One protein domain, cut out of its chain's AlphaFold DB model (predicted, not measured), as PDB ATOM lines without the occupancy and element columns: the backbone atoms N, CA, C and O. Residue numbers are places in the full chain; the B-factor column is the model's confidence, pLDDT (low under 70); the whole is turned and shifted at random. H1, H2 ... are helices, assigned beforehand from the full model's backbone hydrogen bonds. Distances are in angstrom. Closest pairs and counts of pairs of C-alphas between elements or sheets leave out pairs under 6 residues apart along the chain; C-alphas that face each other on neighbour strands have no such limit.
ATOM      1  N   HIS A 406     158.927 215.410 139.755       76.81
ATOM      2  CA  HIS A 406     158.182 216.074 140.827       76.81
ATOM      3  C   HIS A 406     157.224 215.112 141.547       76.81
ATOM      4  O   HIS A 406     157.068 215.183 142.764       76.81
ATOM      5  N   GLU A 407     156.592 214.186 140.824       71.81
ATOM      6  CA  GLU A 407     155.745 213.154 141.436       71.81
ATOM      7  C   GLU A 407     156.581 212.153 142.241       71.81
ATOM      8  O   GLU A 407     156.203 211.781 143.353       71.81
ATOM      9  N   LEU A 408     157.761 211.779 141.733       80.69
ATOM     10  CA  LEU A 408     158.689 210.890 142.439       80.69
ATOM     11  C   LEU A 408     159.310 211.542 143.679       80.69
ATOM     12  O   LEU A 408     159.547 210.850 144.665       80.69
ATOM     13  N   ALA A 409     159.510 212.864 143.680       80.19
ATOM     14  CA  ALA A 409     160.078 213.599 144.820       80.19
ATOM     15  C   ALA A 409     159.201 213.524 146.073       80.19
ATOM     16  O   ALA A 409     159.649 213.808 147.184       80.19
ATOM     17  N   HIS A 410     157.937 213.147 145.903       67.12
ATOM     18  CA  HIS A 410     156.968 213.027 146.981       67.12
ATOM     19  C   HIS A 410     156.619 211.574 147.318       67.12
ATOM     20  O   HIS A 410     155.880 211.340 148.277       67.12
ATOM     21  N   ALA A 411     157.169 210.603 146.585       70.56
ATOM     22  CA  ALA A 411     156.973 209.191 146.869       70.56
ATOM     23  C   ALA A 411     157.752 208.779 148.137       70.56
ATOM     24  O   ALA A 411     158.930 209.115 148.275       70.56
ATOM     25  N   PRO A 412     157.142 208.024 149.073       72.94
ATOM     26  CA  PRO A 412     157.882 207.438 150.188       72.94
ATOM     27  C   PRO A 412     158.999 206.514 149.688       72.94
ATOM     28  O   PRO A 412     158.773 205.761 148.745       72.94
ATOM     29  N   GLU A 413     160.150 206.479 150.364       79.06
ATOM     30  CA  GLU A 413     161.326 205.685 149.953       79.06
ATOM     31  C   GLU A 413     160.989 204.216 149.649       79.06
ATOM     32  O   GLU A 413     161.349 203.700 148.596       79.06
ATOM     33  N   ARG A 414     160.202 203.561 150.514       73.94
ATOM     34  CA  ARG A 414     159.746 202.175 150.293       73.94
ATOM     35  C   ARG A 414     158.894 202.003 149.028       73.94
ATOM     36  O   ARG A 414     158.930 200.952 148.401       73.94
ATOM     37  N   VAL A 415     158.101 203.018 148.681       75.19
ATOM     38  CA  VAL A 415     157.227 203.013 147.499       75.19
ATOM     39  C   VAL A 415     158.061 203.278 146.255       75.19
ATOM     40  O   VAL A 415     157.891 202.571 145.271       75.19
ATOM     41  N   LEU A 416     158.988 204.238 146.321       84.25
ATOM     42  CA  LEU A 416     159.937 204.519 145.250       84.25
ATOM     43  C   LEU A 416     160.806 203.292 144.950       84.25
ATOM     44  O   LEU A 416     160.881 202.883 143.799       84.25
ATOM     45  N   GLY A 417     161.380 202.657 145.976       83.38
ATOM     46  CA  GLY A 417     162.165 201.430 145.837       83.38
ATOM     47  C   GLY A 417     161.366 200.307 145.179       83.38
ATOM     48  O   GLY A 417     161.753 199.826 144.122       83.38
ATOM     49  N   ALA A 418     160.189 199.971 145.718       79.81
ATOM     50  CA  ALA A 418     159.330 198.934 145.137       79.81
ATOM     51  C   ALA A 418     158.851 199.262 143.709       79.81
ATOM     52  O   ALA A 418     158.592 198.355 142.915       79.81
ATOM     53  N   TYR A 419     158.696 200.548 143.381       82.75
ATOM     54  CA  TYR A 419     158.320 201.003 142.047       82.75
ATOM     55  C   TYR A 419     159.479 200.855 141.053       82.75
ATOM     56  O   TYR A 419     159.279 200.295 139.978       82.75
ATOM     57  N   LEU A 420     160.693 201.261 141.437       89.12
ATOM     58  CA  LEU A 420     161.908 201.048 140.643       89.12
ATOM     59  C   LEU A 420     162.201 199.555 140.448       89.12
ATOM     60  O   LEU A 420     162.516 199.140 139.339       89.12
ATOM     61  N   ASP A 421     162.022 198.734 141.484       87.25
ATOM     62  CA  ASP A 421     162.267 197.290 141.409       87.25
ATOM     63  C   ASP A 421     161.264 196.587 140.468       87.25
ATOM     64  O   ASP A 421     161.622 195.654 139.750       87.25
ATOM     65  N   ARG A 422     160.007 197.057 140.408       82.12
ATOM     66  CA  ARG A 422     158.993 196.557 139.458       82.12
ATOM     67  C   ARG A 422     159.325 196.905 138.005       82.12
ATOM     68  O   ARG A 422     158.930 196.174 137.100       82.12
ATOM     69  N   HIS A 423     160.029 198.012 137.797       86.81
ATOM     70  CA  HIS A 423     160.440 198.526 136.493       86.81
ATOM     71  C   HIS A 423     161.965 198.442 136.323       86.81
ATOM     72  O   HIS A 423     162.593 199.342 135.768       86.81
ATOM     73  N   ALA A 424     162.568 197.353 136.817       87.06
ATOM     74  CA  ALA A 424     164.001 197.127 136.711       87.06
ATOM     75  C   ALA A 424     164.463 197.156 135.243       87.06
ATOM     76  O   ALA A 424     163.861 196.518 134.377       87.06
ATOM     77  N   GLY A 425     165.546 197.890 134.976       86.75
ATOM     78  CA  GLY A 425     166.081 198.104 133.628       86.75
ATOM     79  C   GLY A 425     165.547 199.347 132.906       86.75
ATOM     80  O   GLY A 425     165.969 199.605 131.782       86.75
ATOM     81  N   ASP A 426     164.657 200.131 133.524       92.31
ATOM     82  CA  ASP A 426     164.225 201.431 132.997       92.31
ATOM     83  C   ASP A 426     165.115 202.572 133.524       92.31
ATOM     84  O   ASP A 426     164.828 203.209 134.542       92.31
ATOM     85  N   ASP A 427     166.210 202.839 132.813       94.75
ATOM     86  CA  ASP A 427     167.148 203.915 133.158       94.75
ATOM     87  C   ASP A 427     166.490 205.301 133.139       94.75
ATOM     88  O   ASP A 427     166.806 206.146 133.975       94.75
ATOM     89  N   ALA A 428     165.520 205.539 132.250       93.19
ATOM     90  CA  ALA A 428     164.830 206.824 132.177       93.19
ATOM     91  C   ALA A 428     164.004 207.089 133.446       93.19
ATOM     92  O   ALA A 428     163.943 208.224 133.931       93.19
ATOM     93  N   LEU A 429     163.399 206.047 134.016       92.50
ATOM     94  CA  LEU A 429     162.728 206.140 135.307       92.50
ATOM     95  C   LEU A 429     163.721 206.366 136.456       92.50
ATOM     96  O   LEU A 429     163.450 207.195 137.330       92.50
ATOM     97  N   VAL A 430     164.869 205.681 136.449       94.50
ATOM     98  CA  VAL A 430     165.928 205.895 137.450       94.50
ATOM     99  C   VAL A 430     166.439 207.337 137.391       94.50
ATOM    100  O   VAL A 430     166.544 207.988 138.426       94.50
ATOM    101  N   GLU A 431     166.663 207.895 136.201       95.00
ATOM    102  CA  GLU A 431     167.046 209.301 136.026       95.00
ATOM    103  C   GLU A 431     166.000 210.268 136.593       95.00
ATOM    104  O   GLU A 431     166.353 211.215 137.300       95.00
ATOM    105  N   LYS A 432     164.705 210.023 136.348       92.75
ATOM    106  CA  LYS A 432     163.620 210.823 136.940       92.75
ATOM    107  C   LYS A 432     163.621 210.729 138.470       92.75
ATOM    108  O   LYS A 432     163.410 211.742 139.136       92.75
ATOM    109  N   ALA A 433     163.883 209.543 139.024       92.19
ATOM    110  CA  ALA A 433     163.996 209.326 140.465       92.19
ATOM    111  C   ALA A 433     165.228 210.022 141.064       92.19
ATOM    112  O   ALA A 433     165.138 210.576 142.154       92.19
ATOM    113  N   LEU A 434     166.356 210.065 140.352       94.00
ATOM    114  CA  LEU A 434     167.534 210.828 140.769       94.00
ATOM    115  C   LEU A 434     167.230 212.329 140.782       94.00
ATOM    116  O   LEU A 434     167.488 213.006 141.776       94.00
ATOM    117  N   LEU A 435     166.627 212.854 139.709       92.56
ATOM    118  CA  LEU A 435     166.233 214.267 139.606       92.56
ATOM    119  C   LEU A 435     165.255 214.683 140.714       92.56
ATOM    120  O   LEU A 435     165.274 215.832 141.158       92.56
ATOM    121  N   ALA A 436     164.450 213.748 141.215       88.62
ATOM    122  CA  ALA A 436     163.543 213.970 142.329       88.62
ATOM    123  C   ALA A 436     164.252 214.425 143.623       88.62
ATOM    124  O   ALA A 436     163.687 215.207 144.387       88.62
ATOM    125  N   PHE A 437     165.506 214.015 143.861       88.06
ATOM    126  CA  PHE A 437     166.293 214.462 145.022       88.06
ATOM    127  C   PHE A 437     166.594 215.961 144.985       88.06
ATOM    128  O   PHE A 437     166.598 216.618 146.026       88.06
ATOM    129  N   ALA A 438     166.769 216.534 143.791       85.38
ATOM    130  CA  ALA A 438     166.920 217.979 143.642       85.38
ATOM    131  C   ALA A 438     165.639 218.739 144.031       85.38
ATOM    132  O   ALA A 438     165.715 219.888 144.454       85.38
ATOM    133  N   LEU A 439     164.475 218.087 143.937       79.31
ATOM    134  CA  LEU A 439     163.153 218.638 144.252       79.31
ATOM    135  C   LEU A 439     162.690 218.313 145.688       79.31
ATOM    136  O   LEU A 439     161.518 218.484 146.020       79.31
ATOM    137  N   GLY A 440     163.597 217.846 146.553       69.69
ATOM    138  CA  GLY A 440     163.291 217.511 147.949       69.69
ATOM    139  C   GLY A 440     162.891 216.054 148.191       69.69
ATOM    140  O   GLY A 440     162.365 215.742 149.264       69.69
ATOM    141  N   GLY A 441     163.151 215.171 147.221       65.00
ATOM    142  CA  GLY A 441     163.074 213.721 147.388       65.00
ATOM    143  C   GLY A 441     163.920 213.226 148.564       65.00
ATOM    144  O   GLY A 441     164.958 213.800 148.896       65.00
ATOM    145  N   ARG A 442     163.438 212.169 149.224       65.38
ATOM    146  CA  ARG A 442     164.070 211.548 150.399       65.38
ATOM    147  C   ARG A 442     164.483 210.113 150.078       65.38
ATOM    148  O   ARG A 442     163.807 209.449 149.298       65.38
ATOM    149  N   GLY A 443     165.531 209.637 150.743       76.56
ATOM    150  CA  GLY A 443     166.020 208.260 150.648       76.56
ATOM    151  C   GLY A 443     167.514 208.203 150.354       76.56
ATOM    152  O   GLY A 443     168.219 209.206 150.479       76.56
ATOM    153  N   ASP A 444     167.988 207.029 149.957       86.75
ATOM    154  CA  ASP A 444     169.385 206.809 149.586       86.75
ATOM    155  C   ASP A 444     169.621 207.066 148.084       86.75
ATOM    156  O   ASP A 444     169.248 206.269 147.218       86.75
ATOM    157  N   PHE A 445     170.254 208.203 147.773       91.94
ATOM    158  CA  PHE A 445     170.596 208.599 146.403       91.94
ATOM    159  C   PHE A 445     171.537 207.597 145.721       91.94
ATOM    160  O   PHE A 445     171.344 207.290 144.546       91.94
ATOM    161  N   ALA A 446     172.520 207.055 146.444       91.94
ATOM    162  CA  ALA A 446     173.469 206.086 145.899       91.94
ATOM    163  C   ALA A 446     172.776 204.746 145.604       91.94
ATOM    164  O   ALA A 446     172.997 204.133 144.556       91.94
ATOM    165  N   ALA A 447     171.849 204.325 146.468       91.06
ATOM    166  CA  ALA A 447     171.028 203.147 146.206       91.06
ATOM    167  C   ALA A 447     170.135 203.328 144.966       91.06
ATOM    168  O   ALA A 447     169.934 202.378 144.211       91.06
ATOM    169  N   VAL A 448     169.588 204.521 144.720       93.50
ATOM    170  CA  VAL A 448     168.835 204.793 143.480       93.50
ATOM    171  C   VAL A 448     169.771 204.814 142.268       93.50
ATOM    172  O   VAL A 448     169.456 204.188 141.261       93.50
ATOM    173  N   LEU A 449     170.939 205.456 142.373       94.56
ATOM    174  CA  LEU A 449     171.912 205.561 141.280       94.56
ATOM    175  C   LEU A 449     172.438 204.190 140.840       94.56
ATOM    176  O   LEU A 449     172.503 203.921 139.646       94.56
ATOM    177  N   SER A 450     172.735 203.300 141.786       93.56
ATOM    178  CA  SER A 450     173.230 201.942 141.505       93.56
ATOM    179  C   SER A 450     172.241 201.038 140.754       93.56
ATOM    180  O   SER A 450     172.642 199.990 140.251       93.56
ATOM    181  N   ARG A 451     170.965 201.433 140.638       93.62
ATOM    182  CA  ARG A 451     169.966 200.741 139.804       93.62
ATOM    183  C   ARG A 451     170.047 201.122 138.323       93.62
ATOM    184  O   ARG A 451     169.440 200.440 137.503       93.62
ATOM    185  N   HIS A 452     170.759 202.197 137.989       95.50
ATOM    186  CA  HIS A 452     170.999 202.614 136.611       95.50
ATOM    187  C   HIS A 452     172.020 201.672 135.951       95.50
ATOM    188  O   HIS A 452     172.989 201.265 136.591       95.50
ATOM    189  N   SER A 453     171.862 201.360 134.663       94.12
ATOM    190  CA  SER A 453     172.770 200.447 133.943       94.12
ATOM    191  C   SER A 453     174.211 200.978 133.821       94.12
ATOM    192  O   SER A 453     175.169 200.215 133.923       94.12
ATOM    193  N   ALA A 454     174.365 202.294 133.642       93.44
ATOM    194  CA  ALA A 454     175.645 203.013 133.591       93.44
ATOM    195  C   ALA A 454     175.732 204.191 134.603       93.44
ATOM    196  O   ALA A 454     175.653 205.358 134.206       93.44
ATOM    197  N   PRO A 455     175.892 203.936 135.917       91.94
ATOM    198  CA  PRO A 455     175.790 204.973 136.954       91.94
ATOM    199  C   PRO A 455     176.912 206.024 136.882       91.94
ATOM    200  O   PRO A 455     176.654 207.221 137.038       91.94
ATOM    201  N   ALA A 456     178.139 205.596 136.563       88.88
ATOM    202  CA  ALA A 456     179.305 206.472 136.422       88.88
ATOM    203  C   ALA A 456     179.190 207.460 135.243       88.88
ATOM    204  O   ALA A 456     179.785 208.533 135.277       88.88
ATOM    205  N   GLU A 457     178.404 207.125 134.216       91.25
ATOM    206  CA  GLU A 457     178.149 208.000 133.064       91.25
ATOM    207  C   GLU A 457     176.897 208.867 133.267       91.25
ATOM    208  O   GLU A 457     176.844 210.023 132.834       91.25
ATOM    209  N   ALA A 458     175.880 208.331 133.947       92.88
ATOM    210  CA  ALA A 458     174.618 209.020 134.186       92.88
ATOM    211  C   ALA A 458     174.783 210.247 135.090       92.88
ATOM    212  O   ALA A 458     174.304 211.330 134.748       92.88
ATOM    213  N   LEU A 459     175.497 210.109 136.211       93.94
ATOM    214  CA  LEU A 459     175.669 211.185 137.189       93.94
ATOM    215  C   LEU A 459     176.305 212.468 136.606       93.94
ATOM    216  O   LEU A 459     175.708 213.543 136.769       93.94
ATOM    217  N   PRO A 460     177.451 212.423 135.893       92.00
ATOM    218  CA  PRO A 460     178.020 213.618 135.270       92.00
ATOM    219  C   PRO A 460     177.110 214.186 134.172       92.00
ATOM    220  O   PRO A 460     176.934 215.404 134.094       92.00
ATOM    221  N   ARG A 461     176.467 213.336 133.358       93.88
ATOM    222  CA  ARG A 461     175.544 213.778 132.297       93.88
ATOM    223  C   ARG A 461     174.331 214.525 132.857       93.88
ATOM    224  O   ARG A 461     173.997 215.601 132.355       93.88
ATOM    225  N   LEU A 462     173.684 213.977 133.886       93.62
ATOM    226  CA  LEU A 462     172.548 214.610 134.560       93.62
ATOM    227  C   LEU A 462     172.963 215.929 135.210       93.62
ATOM    228  O   LEU A 462     172.271 216.930 135.049       93.62
ATOM    229  N   THR A 463     174.131 215.958 135.860       93.44
ATOM    230  CA  THR A 463     174.674 217.170 136.493       93.44
ATOM    231  C   THR A 463     174.945 218.274 135.465       93.44
ATOM    232  O   THR A 463     174.559 219.424 135.670       93.44
ATOM    233  N   LEU A 464     175.524 217.937 134.307       91.25
ATOM    234  CA  LEU A 464     175.726 218.888 133.207       91.25
ATOM    235  C   LEU A 464     174.397 219.435 132.665       91.25
ATOM    236  O   LEU A 464     174.310 220.619 132.329       91.25
ATOM    237  N   GLY A 465     173.375 218.581 132.566       89.00
ATOM    238  CA  GLY A 465     172.044 218.920 132.061       89.00
ATOM    239  C   GLY A 465     171.074 219.483 133.103       89.00
ATOM    240  O   GLY A 465     169.935 219.773 132.744       89.00
ATOM    241  N   LEU A 466     171.494 219.647 134.360       88.94
ATOM    242  CA  LEU A 466     170.597 219.817 135.506       88.94
ATOM    243  C   LEU A 466     169.639 221.007 135.366       88.94
ATOM    244  O   LEU A 466     168.435 220.843 135.546       88.94
ATOM    245  N   ARG A 467     170.152 222.183 134.969       88.12
ATOM    246  CA  ARG A 467     169.324 223.388 134.770       88.12
ATOM    247  C   ARG A 467     168.257 223.176 133.694       88.12
ATOM    248  O   ARG A 467     167.124 223.595 133.873       88.12
ATOM    249  N   ARG A 468     168.598 222.474 132.612       88.31
ATOM    250  CA  ARG A 468     167.649 222.154 131.539       88.31
ATOM    251  C   ARG A 468     166.573 221.165 131.982       88.31
ATOM    252  O   ARG A 468     165.444 221.208 131.513       88.31
ATOM    253  N   LEU A 469     166.937 220.239 132.865       86.25
ATOM    254  CA  LEU A 469     166.046 219.180 133.340       86.25
ATOM    255  C   LEU A 469     165.102 219.651 134.458       86.25
ATOM    256  O   LEU A 469     164.022 219.086 134.606       86.25
ATOM    257  N   LEU A 470     165.492 220.671 135.230       78.31
ATOM    258  CA  LEU A 470     164.736 221.168 136.389       78.31
ATOM    259  C   LEU A 470     164.206 222.605 136.229       78.31
ATOM    260  O   LEU A 470     163.408 223.057 137.050       78.31
ATOM    261  N   GLY A 471     164.629 223.327 135.190       76.62
ATOM    262  CA  GLY A 471     164.344 224.749 135.008       76.62
ATOM    263  C   GLY A 471     165.091 225.644 136.006       76.62
ATOM    264  O   GLY A 471     166.060 225.241 136.644       76.62
ATOM    265  N   ASP A 472     164.619 226.884 136.165       68.06
ATOM    266  CA  ASP A 472     165.214 227.887 137.068       68.06
ATOM    267  C   ASP A 472     164.783 227.731 138.548       68.06
ATOM    268  O   ASP A 472     164.964 228.646 139.353       68.06
ATOM    269  N   GLY A 473     164.188 226.590 138.917       62.25
ATOM    270  CA  GLY A 473     163.660 226.325 140.259       62.25
ATOM    271  C   GLY A 473     164.729 226.025 141.325       62.25
ATOM    272  O   GLY A 473     165.892 225.784 141.008       62.25
ATOM    273  N   PRO A 474     164.367 226.010 142.621       60.88
ATOM    274  CA  PRO A 474     165.291 225.611 143.678       60.88
ATOM    275  C   PRO A 474     165.656 224.126 143.527       60.88
ATOM    276  O   PRO A 474     164.777 223.281 143.395       60.88
ATOM    277  N   GLY A 475     166.951 223.798 143.561       76.56
ATOM    278  CA  GLY A 475     167.393 222.396 143.508       76.56
ATOM    279  C   GLY A 475     168.900 222.165 143.412       76.56
ATOM    280  O   GLY A 475     169.381 221.101 143.794       76.56
ATOM    281  N   ALA A 476     169.664 223.186 143.006       82.75
ATOM    282  CA  ALA A 476     171.124 223.127 142.889       82.75
ATOM    283  C   ALA A 476     171.825 222.618 144.166       82.75
ATOM    284  O   ALA A 476     172.656 221.722 144.096       82.75
ATOM    285  N   GLN A 477     171.459 223.132 145.344       86.38
ATOM    286  CA  GLN A 477     172.063 222.716 146.618       86.38
ATOM    287  C   GLN A 477     171.726 221.277 147.021       86.38
ATOM    288  O   GLN A 477     172.572 220.569 147.563       86.38
ATOM    289  N   ALA A 478     170.476 220.858 146.812       87.50
ATOM    290  CA  ALA A 478     170.029 219.515 147.167       87.50
ATOM    291  C   ALA A 478     170.705 218.472 146.270       87.50
ATOM    292  O   ALA A 478     171.254 217.497 146.780       87.50
ATOM    293  N   TRP A 479     170.762 218.740 144.961       92.12
ATOM    294  CA  TRP A 479     171.510 217.913 144.017       92.12
ATOM    295  C   TRP A 479     172.998 217.851 144.362       92.12
ATOM    296  O   TRP A 479     173.552 216.761 144.424       92.12
ATOM    297  N   THR A 480     173.640 218.994 144.637       92.00
ATOM    298  CA  THR A 480     175.068 219.039 144.981       92.00
ATOM    299  C   THR A 480     175.401 218.164 146.183       92.00
ATOM    300  O   THR A 480     176.328 217.364 146.104       92.00
ATOM    301  N   ARG A 481     174.619 218.252 147.266       90.62
ATOM    302  CA  ARG A 481     174.825 217.402 148.450       90.62
ATOM    303  C   ARG A 481     174.651 215.918 148.141       90.62
ATOM    304  O   ARG A 481     175.460 215.104 148.580       90.62
ATOM    305  N   ALA A 482     173.618 215.572 147.373       91.06
ATOM    306  CA  ALA A 482     173.350 214.189 146.992       91.06
ATOM    307  C   ALA A 482     174.466 213.618 146.100       91.06
ATOM    308  O   ALA A 482     174.997 212.549 146.389       91.06
ATOM    309  N   ALA A 483     174.885 214.369 145.078       92.50
ATOM    310  CA  ALA A 483     175.946 213.975 144.160       92.50
ATOM    311  C   ALA A 483     177.301 213.837 144.866       92.50
ATOM    312  O   ALA A 483     178.000 212.862 144.625       92.50
ATOM    313  N   LEU A 484     177.672 214.759 145.764       91.81
ATOM    314  CA  LEU A 484     178.927 214.676 146.529       91.81
ATOM    315  C   LEU A 484     178.965 213.500 147.514       91.81
ATOM    316  O   LEU A 484     180.050 213.055 147.878       91.81
ATOM    317  N   SER A 485     177.802 212.997 147.926       88.56
ATOM    318  CA  SER A 485     177.690 211.835 148.816       88.56
ATOM    319  C   SER A 485     177.690 210.498 148.062       88.56
ATOM    320  O   SER A 485     177.745 209.446 148.695       88.56
ATOM    321  N   ALA A 486     177.607 210.518 146.727       88.81
ATOM    322  CA  ALA A 486     177.563 209.314 145.907       88.81
ATOM    323  C   ALA A 486     178.975 208.719 145.698       88.81
ATOM    324  O   ALA A 486     179.901 209.469 145.374       88.81
ATOM    325  N   PRO A 487     179.153 207.387 145.806       85.44
ATOM    326  CA  PRO A 487     180.427 206.718 145.519       85.44
ATOM    327  C   PRO A 487     180.976 206.996 144.112       85.44
ATOM    328  O   PRO A 487     182.186 207.041 143.907       85.44
ATOM    329  N   GLU A 488     180.091 207.207 143.140       83.12
ATOM    330  CA  GLU A 488     180.405 207.446 141.729       83.12
ATOM    331  C   GLU A 488     180.763 208.915 141.424       83.12
ATOM    332  O   GLU A 488     180.906 209.300 140.259       83.12
ATOM    333  N   CYS A 489     180.896 209.769 142.444       89.00
ATOM    334  CA  CYS A 489     181.220 211.181 142.267       89.00
ATOM    335  C   CYS A 489     182.696 211.397 141.896       89.00
ATOM    336  O   CYS A 489     183.568 211.548 142.751       89.00
ATOM    337  N   ALA A 490     182.970 211.423 140.593       90.44
ATOM    338  CA  ALA A 490     184.289 211.717 140.041       90.44
ATOM    339  C   ALA A 490     184.576 213.229 139.937       90.44
ATOM    340  O   ALA A 490     183.675 214.072 140.024       90.44
ATOM    341  N   ALA A 491     185.842 213.585 139.700       90.69
ATOM    342  CA  ALA A 491     186.285 214.975 139.569       90.69
ATOM    343  C   ALA A 491     185.529 215.731 138.458       90.69
ATOM    344  O   ALA A 491     185.214 216.912 138.608       90.69
ATOM    345  N   GLU A 492     185.181 215.048 137.370       91.25
ATOM    346  CA  GLU A 492     184.392 215.577 136.258       91.25
ATOM    347  C   GLU A 492     182.984 215.986 136.709       91.25
ATOM    348  O   GLU A 492     182.513 217.071 136.359       91.25
ATOM    349  N   THR A 493     182.337 215.166 137.543       93.75
ATOM    350  CA  THR A 493     181.040 215.485 138.154       93.75
ATOM    351  C   THR A 493     181.170 216.703 139.059       93.75
ATOM    352  O   THR A 493     180.372 217.631 138.934       93.75
ATOM    353  N   ILE A 494     182.206 216.757 139.906       94.25
ATOM    354  CA  ILE A 494     182.451 217.894 140.808       94.25
ATOM    355  C   ILE A 494     182.635 219.195 140.015       94.25
ATOM    356  O   ILE A 494     182.054 220.221 140.367       94.25
ATOM    357  N   ARG A 495     183.379 219.164 138.900       94.19
ATOM    358  CA  ARG A 495     183.522 220.326 138.001       94.19
ATOM    359  C   ARG A 495     182.198 220.743 137.363       94.19
ATOM    360  O   ARG A 495     182.005 221.930 137.107       94.19
ATOM    361  N   ALA A 496     181.288 219.807 137.110       93.94
ATOM    362  CA  ALA A 496     179.977 220.094 136.537       93.94
ATOM    363  C   ALA A 496     178.965 220.659 137.553       93.94
ATOM    364  O   ALA A 496     177.944 221.208 137.132       93.94
ATOM    365  N   LEU A 497     179.229 220.551 138.863       94.44
ATOM    366  CA  LEU A 497     178.310 221.010 139.907       94.44
ATOM    367  C   LEU A 497     178.081 222.533 139.867       94.44
ATOM    368  O   LEU A 497     178.984 223.295 139.501       94.44
ATOM    369  N   PRO A 498     176.904 222.999 140.320       93.00
ATOM    370  CA  PRO A 498     176.659 224.414 140.573       93.00
ATOM    371  C   PRO A 498     177.682 225.006 141.562       93.00
ATOM    372  O   PRO A 498     177.767 224.581 142.716       93.00
ATOM    373  N   ALA A 499     178.449 226.002 141.115       91.44
ATOM    374  CA  ALA A 499     179.639 226.527 141.786       91.44
ATOM    375  C   ALA A 499     179.350 227.046 143.198       91.44
ATOM    376  O   ALA A 499     180.046 226.682 144.142       91.44
ATOM    377  N   TRP A 500     178.296 227.855 143.359       91.12
ATOM    378  CA  TRP A 500     177.917 228.398 144.667       91.12
ATOM    379  C   TRP A 500     177.581 227.278 145.661       91.12
ATOM    380  O   TRP A 500     178.059 227.293 146.796       91.12
ATOM    381  N   ALA A 501     176.808 226.280 145.218       90.12
ATOM    382  CA  ALA A 501     176.398 225.161 146.061       90.12
ATOM    383  C   ALA A 501     177.583 224.266 146.439       90.12
ATOM    384  O   ALA A 501     177.697 223.878 147.595       90.12
ATOM    385  N   ALA A 502     178.479 223.975 145.491       91.75
ATOM    386  CA  ALA A 502     179.661 223.151 145.742       91.75
ATOM    387  C   ALA A 502     180.628 223.825 146.726       91.75
ATOM    388  O   ALA A 502     181.125 223.176 147.642       91.75
ATOM    389  N   LEU A 503     180.860 225.132 146.571       90.12
ATOM    390  CA  LEU A 503     181.754 225.887 147.453       90.12
ATOM    391  C   LEU A 503     181.160 226.097 148.854       90.12
ATOM    392  O   LEU A 503     181.908 226.112 149.826       90.12
ATOM    393  N   SER A 504     179.834 226.223 148.966       86.75
ATOM    394  CA  SER A 504     179.147 226.388 150.257       86.75
ATOM    395  C   SER A 504     179.063 225.096 151.075       86.75
ATOM    396  O   SER A 504     178.972 225.168 152.296       86.75
ATOM    397  N   ASP A 505     179.099 223.928 150.429       83.31
ATOM    398  CA  ASP A 505     179.071 222.624 151.107       83.31
ATOM    399  C   ASP A 505     180.403 222.277 151.806       83.31
ATOM    400  O   ASP A 505     180.429 221.476 152.734       83.31
ATOM    401  N   ALA A 506     181.512 222.902 151.387       78.06
ATOM    402  CA  ALA A 506     182.854 222.723 151.959       78.06
ATOM    403  C   ALA A 506     183.354 221.258 152.015       78.06
ATOM    404  O   ALA A 506     184.178 220.904 152.862       78.06
ATOM    405  N   SER A 507     182.892 220.404 151.096       87.31
ATOM    406  CA  SER A 507     183.344 219.012 150.991       87.31
ATOM    407  C   SER A 507     184.856 218.917 150.697       87.31
ATOM    408  O   SER A 507     185.345 219.624 149.806       87.31
ATOM    409  N   PRO A 508     185.606 218.000 151.350       89.94
ATOM    410  CA  PRO A 508     187.042 217.822 151.116       89.94
ATOM    411  C   PRO A 508     187.413 217.589 149.646       89.94
ATOM    412  O   PRO A 508     188.453 218.062 149.189       89.94
ATOM    413  N   ALA A 509     186.554 216.897 148.888       89.56
ATOM    414  CA  ALA A 509     186.774 216.638 147.467       89.56
ATOM    415  C   ALA A 509     186.679 217.922 146.625       89.56
ATOM    416  O   ALA A 509     187.482 218.130 145.714       89.56
ATOM    417  N   VAL A 510     185.749 218.820 146.972       93.38
ATOM    418  CA  VAL A 510     185.631 220.141 146.339       93.38
ATOM    419  C   VAL A 510     186.850 220.992 146.687       93.38
ATOM    420  O   VAL A 510     187.461 221.571 145.791       93.38
ATOM    421  N   THR A 511     187.259 221.029 147.960       92.19
ATOM    422  CA  THR A 511     188.442 221.785 148.401       92.19
ATOM    423  C   THR A 511     189.710 221.324 147.688       92.19
ATOM    424  O   THR A 511     190.458 222.160 147.181       92.19
ATOM    425  N   ALA A 512     189.936 220.010 147.596       91.94
ATOM    426  CA  ALA A 512     191.083 219.447 146.890       91.94
ATOM    427  C   ALA A 512     191.077 219.821 145.400       91.94
ATOM    428  O   ALA A 512     192.116 220.191 144.855       91.94
ATOM    429  N   LEU A 513     189.907 219.791 144.753       95.06
ATOM    430  CA  LEU A 513     189.764 220.165 143.347       95.06
ATOM    431  C   LEU A 513     190.042 221.654 143.108       95.06
ATOM    432  O   LEU A 513     190.739 222.000 142.156       95.06
ATOM    433  N   VAL A 514     189.520 222.537 143.965       94.12
ATOM    434  CA  VAL A 514     189.757 223.988 143.875       94.12
ATOM    435  C   VAL A 514     191.236 224.302 144.102       94.12
ATOM    436  O   VAL A 514     191.827 225.043 143.317       94.12
ATOM    437  N   ALA A 515     191.855 223.692 145.118       92.25
ATOM    438  CA  ALA A 515     193.278 223.857 145.400       92.25
ATOM    439  C   ALA A 515     194.153 223.365 144.237       92.25
ATOM    440  O   ALA A 515     195.085 224.057 143.838       92.25
ATOM    441  N   ALA A 516     193.819 222.218 143.638       93.50
ATOM    442  CA  ALA A 516     194.523 221.704 142.466       93.50
ATOM    443  C   ALA A 516     194.345 222.598 141.225       93.50
ATOM    444  O   ALA A 516     195.262 222.710 140.414       93.50
ATOM    445  N   ALA A 517     193.180 223.234 141.063       93.12
ATOM    446  CA  ALA A 517     192.889 224.084 139.911       93.12
ATOM    447  C   ALA A 517     193.577 225.459 139.973       93.12
ATOM    448  O   ALA A 517     193.981 225.969 138.928       93.12
ATOM    449  N   LEU A 518     193.685 226.059 141.164       92.44
ATOM    450  CA  LEU A 518     194.229 227.412 141.347       92.44
ATOM    451  C   LEU A 518     195.690 227.430 141.824       92.44
ATOM    452  O   LEU A 518     196.397 228.407 141.579       92.44
ATOM    453  N   GLY A 519     196.151 226.367 142.490       92.75
ATOM    454  CA  GLY A 519     197.488 226.296 143.078       92.75
ATOM    455  C   GLY A 519     197.779 227.473 144.016       92.75
ATOM    456  O   GLY A 519     196.903 227.934 144.752       92.75
ATOM    457  N   ASP A 520     199.007 227.988 143.942       92.38
ATOM    458  CA  ASP A 520     199.486 229.120 144.746       92.38
ATOM    459  C   ASP A 520     199.248 230.498 144.081       92.38
ATOM    460  O   ASP A 520     199.772 231.517 144.542       92.38
ATOM    461  N   ASP A 521     198.465 230.575 142.992       93.94
ATOM    462  CA  ASP A 521     198.179 231.842 142.303       93.94
ATOM    463  C   ASP A 521     197.171 232.690 143.092       93.94
ATOM    464  O   ASP A 521     195.950 232.603 142.925       93.94
ATOM    465  N   ARG A 522     197.700 233.581 143.936       93.44
ATOM    466  CA  ARG A 522     196.913 234.545 144.714       93.44
ATOM    467  C   ARG A 522     195.945 235.368 143.856       93.44
ATOM    468  O   ARG A 522     194.835 235.643 144.307       93.44
ATOM    469  N   ALA A 523     196.331 235.750 142.639       92.19
ATOM    470  CA  ALA A 523     195.470 236.552 141.778       92.19
ATOM    471  C   ALA A 523     194.279 235.728 141.261       92.19
ATOM    472  O   ALA A 523     193.179 236.265 141.121       92.19
ATOM    473  N   ALA A 524     194.459 234.426 141.023       91.50
ATOM    474  CA  ALA A 524     193.364 233.522 140.675       91.50
ATOM    475  C   ALA A 524     192.388 233.318 141.847       91.50
ATOM    476  O   ALA A 524     191.172 233.346 141.640       91.50
ATOM    477  N   TRP A 525     192.893 233.215 143.081       92.50
ATOM    478  CA  TRP A 525     192.065 233.176 144.295       92.50
ATOM    479  C   TRP A 525     191.251 234.462 144.498       92.50
ATOM    480  O   TRP A 525     190.050 234.395 144.768       92.50
ATOM    481  N   GLU A 526     191.868 235.633 144.314       92.12
ATOM    482  CA  GLU A 526     191.182 236.932 144.394       92.12
ATOM    483  C   GLU A 526     190.096 237.066 143.310       92.12
ATOM    484  O   GLU A 526     188.993 237.542 143.590       92.12
ATOM    485  N   ARG A 527     190.350 236.569 142.089       93.31
ATOM    486  CA  ARG A 527     189.342 236.515 141.016       93.31
ATOM    487  C   ARG A 527     188.187 235.571 141.354       93.31
ATOM    488  O   ARG A 527     187.038 235.969 141.179       93.31
ATOM    489  N   LEU A 528     188.457 234.360 141.855       92.00
ATOM    490  CA  LEU A 528     187.410 233.417 142.278       92.00
ATOM    491  C   LEU A 528     186.505 234.037 143.355       92.00
ATOM    492  O   LEU A 528     185.280 233.936 143.258       92.00
ATOM    493  N   ALA A 529     187.095 234.719 144.342       90.38
ATOM    494  CA  ALA A 529     186.350 235.407 145.398       90.38
ATOM    495  C   ALA A 529     185.445 236.530 144.856       90.38
ATOM    496  O   ALA A 529     184.373 236.773 145.404       90.38
ATOM    497  N   ALA A 530     185.844 237.178 143.758       89.50
ATOM    498  CA  ALA A 530     185.059 238.199 143.065       89.50
ATOM    499  C   ALA A 530     184.073 237.632 142.019       89.50
ATOM    500  O   ALA A 530     183.460 238.397 141.268       89.50
ATOM    501  N   SER A 531     183.932 236.307 141.917       88.94
ATOM    502  CA  SER A 531     183.073 235.689 140.907       88.94
ATOM    503  C   SER A 531     181.585 235.986 141.158       88.94
ATOM    504  O   SER A 531     181.127 236.023 142.300       88.94
ATOM    505  N   PRO A 532     180.775 236.170 140.099       86.94
ATOM    506  CA  PRO A 532     179.356 236.486 140.221       86.94
ATOM    507  C   PRO A 532     178.524 235.209 140.436       86.94
ATOM    508  O   PRO A 532     177.567 234.961 139.701       86.94
ATOM    509  N   ILE A 533     178.918 234.345 141.369       89.00
ATOM    510  CA  ILE A 533     178.146 233.160 141.771       89.00
ATOM    511  C   ILE A 533     177.220 233.534 142.935       89.00
ATOM    512  O   ILE A 533     177.560 234.377 143.760       89.00
ATOM    513  N   GLY A 534     176.037 232.931 143.015       84.56
ATOM    514  CA  GLY A 534     175.052 233.271 144.045       84.56
ATOM    515  C   GLY A 534     174.009 232.172 144.225       84.56
ATOM    516  O   GLY A 534     173.970 231.259 143.409       84.56
ATOM    517  N   PRO A 535     173.163 232.240 145.265       82.44
ATOM    518  CA  PRO A 535     172.180 231.196 145.555       82.44
ATOM    519  C   PRO A 535     170.950 231.213 144.633       82.44
ATOM    520  O   PRO A 535     170.190 230.248 144.630       82.44
ATOM    521  N   GLU A 536     170.738 232.284 143.856       79.81
ATOM    522  CA  GLU A 536     169.496 232.520 143.109       79.81
ATOM    523  C   GLU A 536     169.718 232.882 141.631       79.81
ATOM    524  O   GLU A 536     170.785 233.352 141.213       79.81
ATOM    525  N   GLY A 537     168.667 232.681 140.831       79.75
ATOM    526  CA  GLY A 537     168.622 233.047 139.416       79.75
ATOM    527  C   GLY A 537     169.675 232.327 138.561       79.75
ATOM    528  O   GLY A 537     170.178 231.268 138.935       79.75
ATOM    529  N   PRO A 538     170.070 232.897 137.407       80.44
ATOM    530  CA  PRO A 538     171.081 232.292 136.533       80.44
ATOM    531  C   PRO A 538     172.441 232.084 137.220       80.44
ATOM    532  O   PRO A 538     173.206 231.201 136.840       80.44
ATOM    533  N   HIS A 539     172.759 232.885 138.238       84.31
ATOM    534  CA  HIS A 539     174.021 232.802 138.974       84.31
ATOM    535  C   HIS A 539     174.135 231.532 139.826       84.31
ATOM    536  O   HIS A 539     175.251 231.045 140.010       84.31
ATOM    537  N   ALA A 540     173.003 230.958 140.246       83.75
ATOM    538  CA  ALA A 540     172.941 229.681 140.957       83.75
ATOM    539  C   ALA A 540     173.415 228.494 140.125       83.75
ATOM    540  O   ALA A 540     173.826 227.491 140.692       83.75
ATOM    541  N   TRP A 541     173.398 228.608 138.796       86.81
ATOM    542  CA  TRP A 541     173.625 227.489 137.880       86.81
ATOM    543  C   TRP A 541     174.985 227.514 137.177       86.81
ATOM    544  O   TRP A 541     175.264 226.652 136.345       86.81
ATOM    545  N   ARG A 542     175.836 228.503 137.471       90.25
ATOM    546  CA  ARG A 542     177.204 228.567 136.929       90.25
ATOM    547  C   ARG A 542     177.992 227.351 137.415       90.25
ATOM    548  O   ARG A 542     177.961 227.057 138.604       90.25
ATOM    549  N   ARG A 543     178.684 226.651 136.515       93.38
ATOM    550  CA  ARG A 543     179.409 225.414 136.845       93.38
ATOM    551  C   ARG A 543     180.746 225.720 137.511       93.38
ATOM    552  O   ARG A 543     181.410 226.688 137.140       93.38
ATOM    553  N   LEU A 544     181.146 224.890 138.470       94.00
ATOM    554  CA  LEU A 544     182.385 225.075 139.226       94.00
ATOM    555  C   LEU A 544     183.619 225.081 138.314       94.00
ATOM    556  O   LEU A 544     184.440 225.985 138.419       94.00
ATOM    557  N   GLY A 545     183.725 224.124 137.391       93.88
ATOM    558  CA  GLY A 545     184.848 224.011 136.460       93.88
ATOM    559  C   GLY A 545     185.032 225.265 135.608       93.88
ATOM    560  O   GLY A 545     186.129 225.810 135.572       93.88
ATOM    561  N   ASP A 546     183.947 225.775 135.019       94.06
ATOM    562  CA  ASP A 546     183.987 226.969 134.165       94.06
ATOM    563  C   ASP A 546     184.414 228.219 134.957       94.06
ATOM    564  O   ASP A 546     185.107 229.093 134.439       94.06
ATOM    565  N   ILE A 547     184.004 228.317 136.228       95.12
ATOM    566  CA  ILE A 547     184.395 229.419 137.118       95.12
ATOM    567  C   ILE A 547     185.869 229.310 137.517       95.12
ATOM    568  O   ILE A 547     186.563 230.325 137.533       95.12
ATOM    569  N   LEU A 548     186.356 228.101 137.808       95.25
ATOM    570  CA  LEU A 548     187.761 227.864 138.138       95.25
ATOM    571  C   LEU A 548     188.679 228.139 136.945       95.25
ATOM    572  O   LEU A 548     189.702 228.796 137.115       95.25
ATOM    573  N   ASP A 549     188.294 227.706 135.744       94.81
ATOM    574  CA  ASP A 549     189.059 227.977 134.524       94.81
ATOM    575  C   ASP A 549     189.070 229.482 134.212       94.81
ATOM    576  O   ASP A 549     190.127 230.044 133.937       94.81
ATOM    577  N   ALA A 550     187.936 230.180 134.361       93.94
ATOM    578  CA  ALA A 550     187.888 231.632 134.180       93.94
ATOM    579  C   ALA A 550     188.735 232.396 135.211       93.94
ATOM    580  O   ALA A 550     189.417 233.365 134.865       93.94
ATOM    581  N   ALA A 551     188.737 231.944 136.469       93.19
ATOM    582  CA  ALA A 551     189.564 232.515 137.525       93.19
ATOM    583  C   ALA A 551     191.061 232.263 137.285       93.19
ATOM    584  O   ALA A 551     191.863 233.182 137.456       93.19
ATOM    585  N   ARG A 552     191.448 231.063 136.841       94.44
ATOM    586  CA  ARG A 552     192.839 230.727 136.506       94.44
ATOM    587  C   ARG A 552     193.327 231.512 135.289       94.44
ATOM    588  O   ARG A 552     194.338 232.200 135.375       94.44
ATOM    589  N   ASP A 553     192.566 231.479 134.199       93.50
ATOM    590  CA  ASP A 553     193.000 231.969 132.885       93.50
ATOM    591  C   ASP A 553     192.707 233.470 132.671       93.50
ATOM    592  O   ASP A 553     192.983 234.016 131.604       93.50
ATOM    593  N   ALA A 554     192.148 234.148 133.683       90.56
ATOM    594  CA  ALA A 554     191.756 235.561 133.652       90.56
ATOM    595  C   ALA A 554     190.824 235.915 132.474       90.56
ATOM    596  O   ALA A 554     190.936 236.979 131.858       90.56
TER     597      ALA A 554
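What this domain is: This is residues 406 to 554 of the 563 residues of an uncharacterized protein of Streptomyces sp. PT12 (UniProt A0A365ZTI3). The model is an elongated pile of short helices that the chain builds up from one end to the other, with H1, H2 and H3 at one end, H4 and H6 about halfway, and H9, H10 and H12 at the other end. After H10 the chain folds back to H11 beside H8, and H12 then runs out again towards H10, packing on H7, H8, H9 and H10. The printed part has 149 residues with twelve named helices, H1 to H12 in order, and no named strand; the class is all helix. The whole is compact, with a radius of gyration of the C-alphas of 16.1 A, and its spans of 54 by 27 by 21 A make it only just a rod.

Where its parts are: The longest helix by residues is H2, residues 427 to 438, 17.5 A from C-alpha 427 at (167.148, 203.915, 133.158) to C-alpha 438 at (166.920, 217.979, 143.642). Before it comes H1, residues 413 to 422, 14.1 A long, beginning with C-alpha 413 at (161.326, 205.685, 149.953). After it follow H3, residues 445 to 449, 6.1 A; H4, residues 455 to 464, 14.4 A; H5, residues 466 to 470, 6.1 A; and H6, residues 476 to 484, 12.1 A. Then come H7, residues 491 to 496, 8.7 A; H8, residues 499 to 505, 10.1 A; H9, residues 508 to 518, 15.5 A; and H10, residues 522 to 529, 10.6 A. The last two are H11, residues 537 to 541, 7.6 A, and H12, residues 544 to 553, 14.2 A, ending with C-alpha 553 at (193.000, 231.969, 132.885).

How they stand to each other: H1 and H2 form a helical hairpin at a shallow tilt of 12 degrees, opposite ways; they only just touch, with 3 pairs of C-alphas within 8 A, by residues 429 to 433 of H2 alone, the closest C-alphas being Leu 420 and Val 430 at 7.1 A. H2 touches H3, with the C-alphas of Leu 434 and Val 448 closest at 6.7 A. With residues 435 to 438 alone H2 touches H6 at a steep tilt of 62 degrees, closest at Ala 438 and Trp 479, whose C-alphas are 4.6 A apart. H5 touches no helix but is near H2. H6 touches H8 at a steep tilt of 63 degrees, the closest C-alphas being those of Gln 477 and Ala 501, 5.0 A apart. H4 touches H7 at a shallow tilt of 31 degrees, closest at the C-alphas of Pro 460 and Thr 493, 4.6 A. H12 touches H7 about perpendicular, at 87 degrees, with the C-alphas of Arg 495 and Gly 545 closest at 4.2 A. H12 also touches H8, the closest C-alphas being those of Ala 499 and Leu 544 at 4.0 A. H12 touches H9 at a shallow tilt of 25 degrees, the same way, closest at the C-alphas of Leu 518 and Arg 552, 6.0 A. H10 touches H12, with the C-alphas of Ala 524 and Ala 551 closest at 5.0 A. H11 touches H8, closest at the C-alphas of Trp 500 and Ala 540, 6.3 A. Among the pairs that are apart are H1 and H12, and H2 and H10. Every O i to N i+4 pair is within hydrogen-bond range in H1, H3, H5 to H10 and H12; H2 has 6 of 8, H4 5 of 6, and H11 0 of 1 beside 2 of 2 O i to N i+3 pairs.

The domain as a whole: The two C-alphas farthest apart are those of Arg 422 and Ala 523, 54.2 A. The printed part, residues 406 to 554, has no cut and no long link. The mean pLDDT of the printed part is 87.9, with residue 410, residues 440 to 442 and residues 472 to 474 under 70.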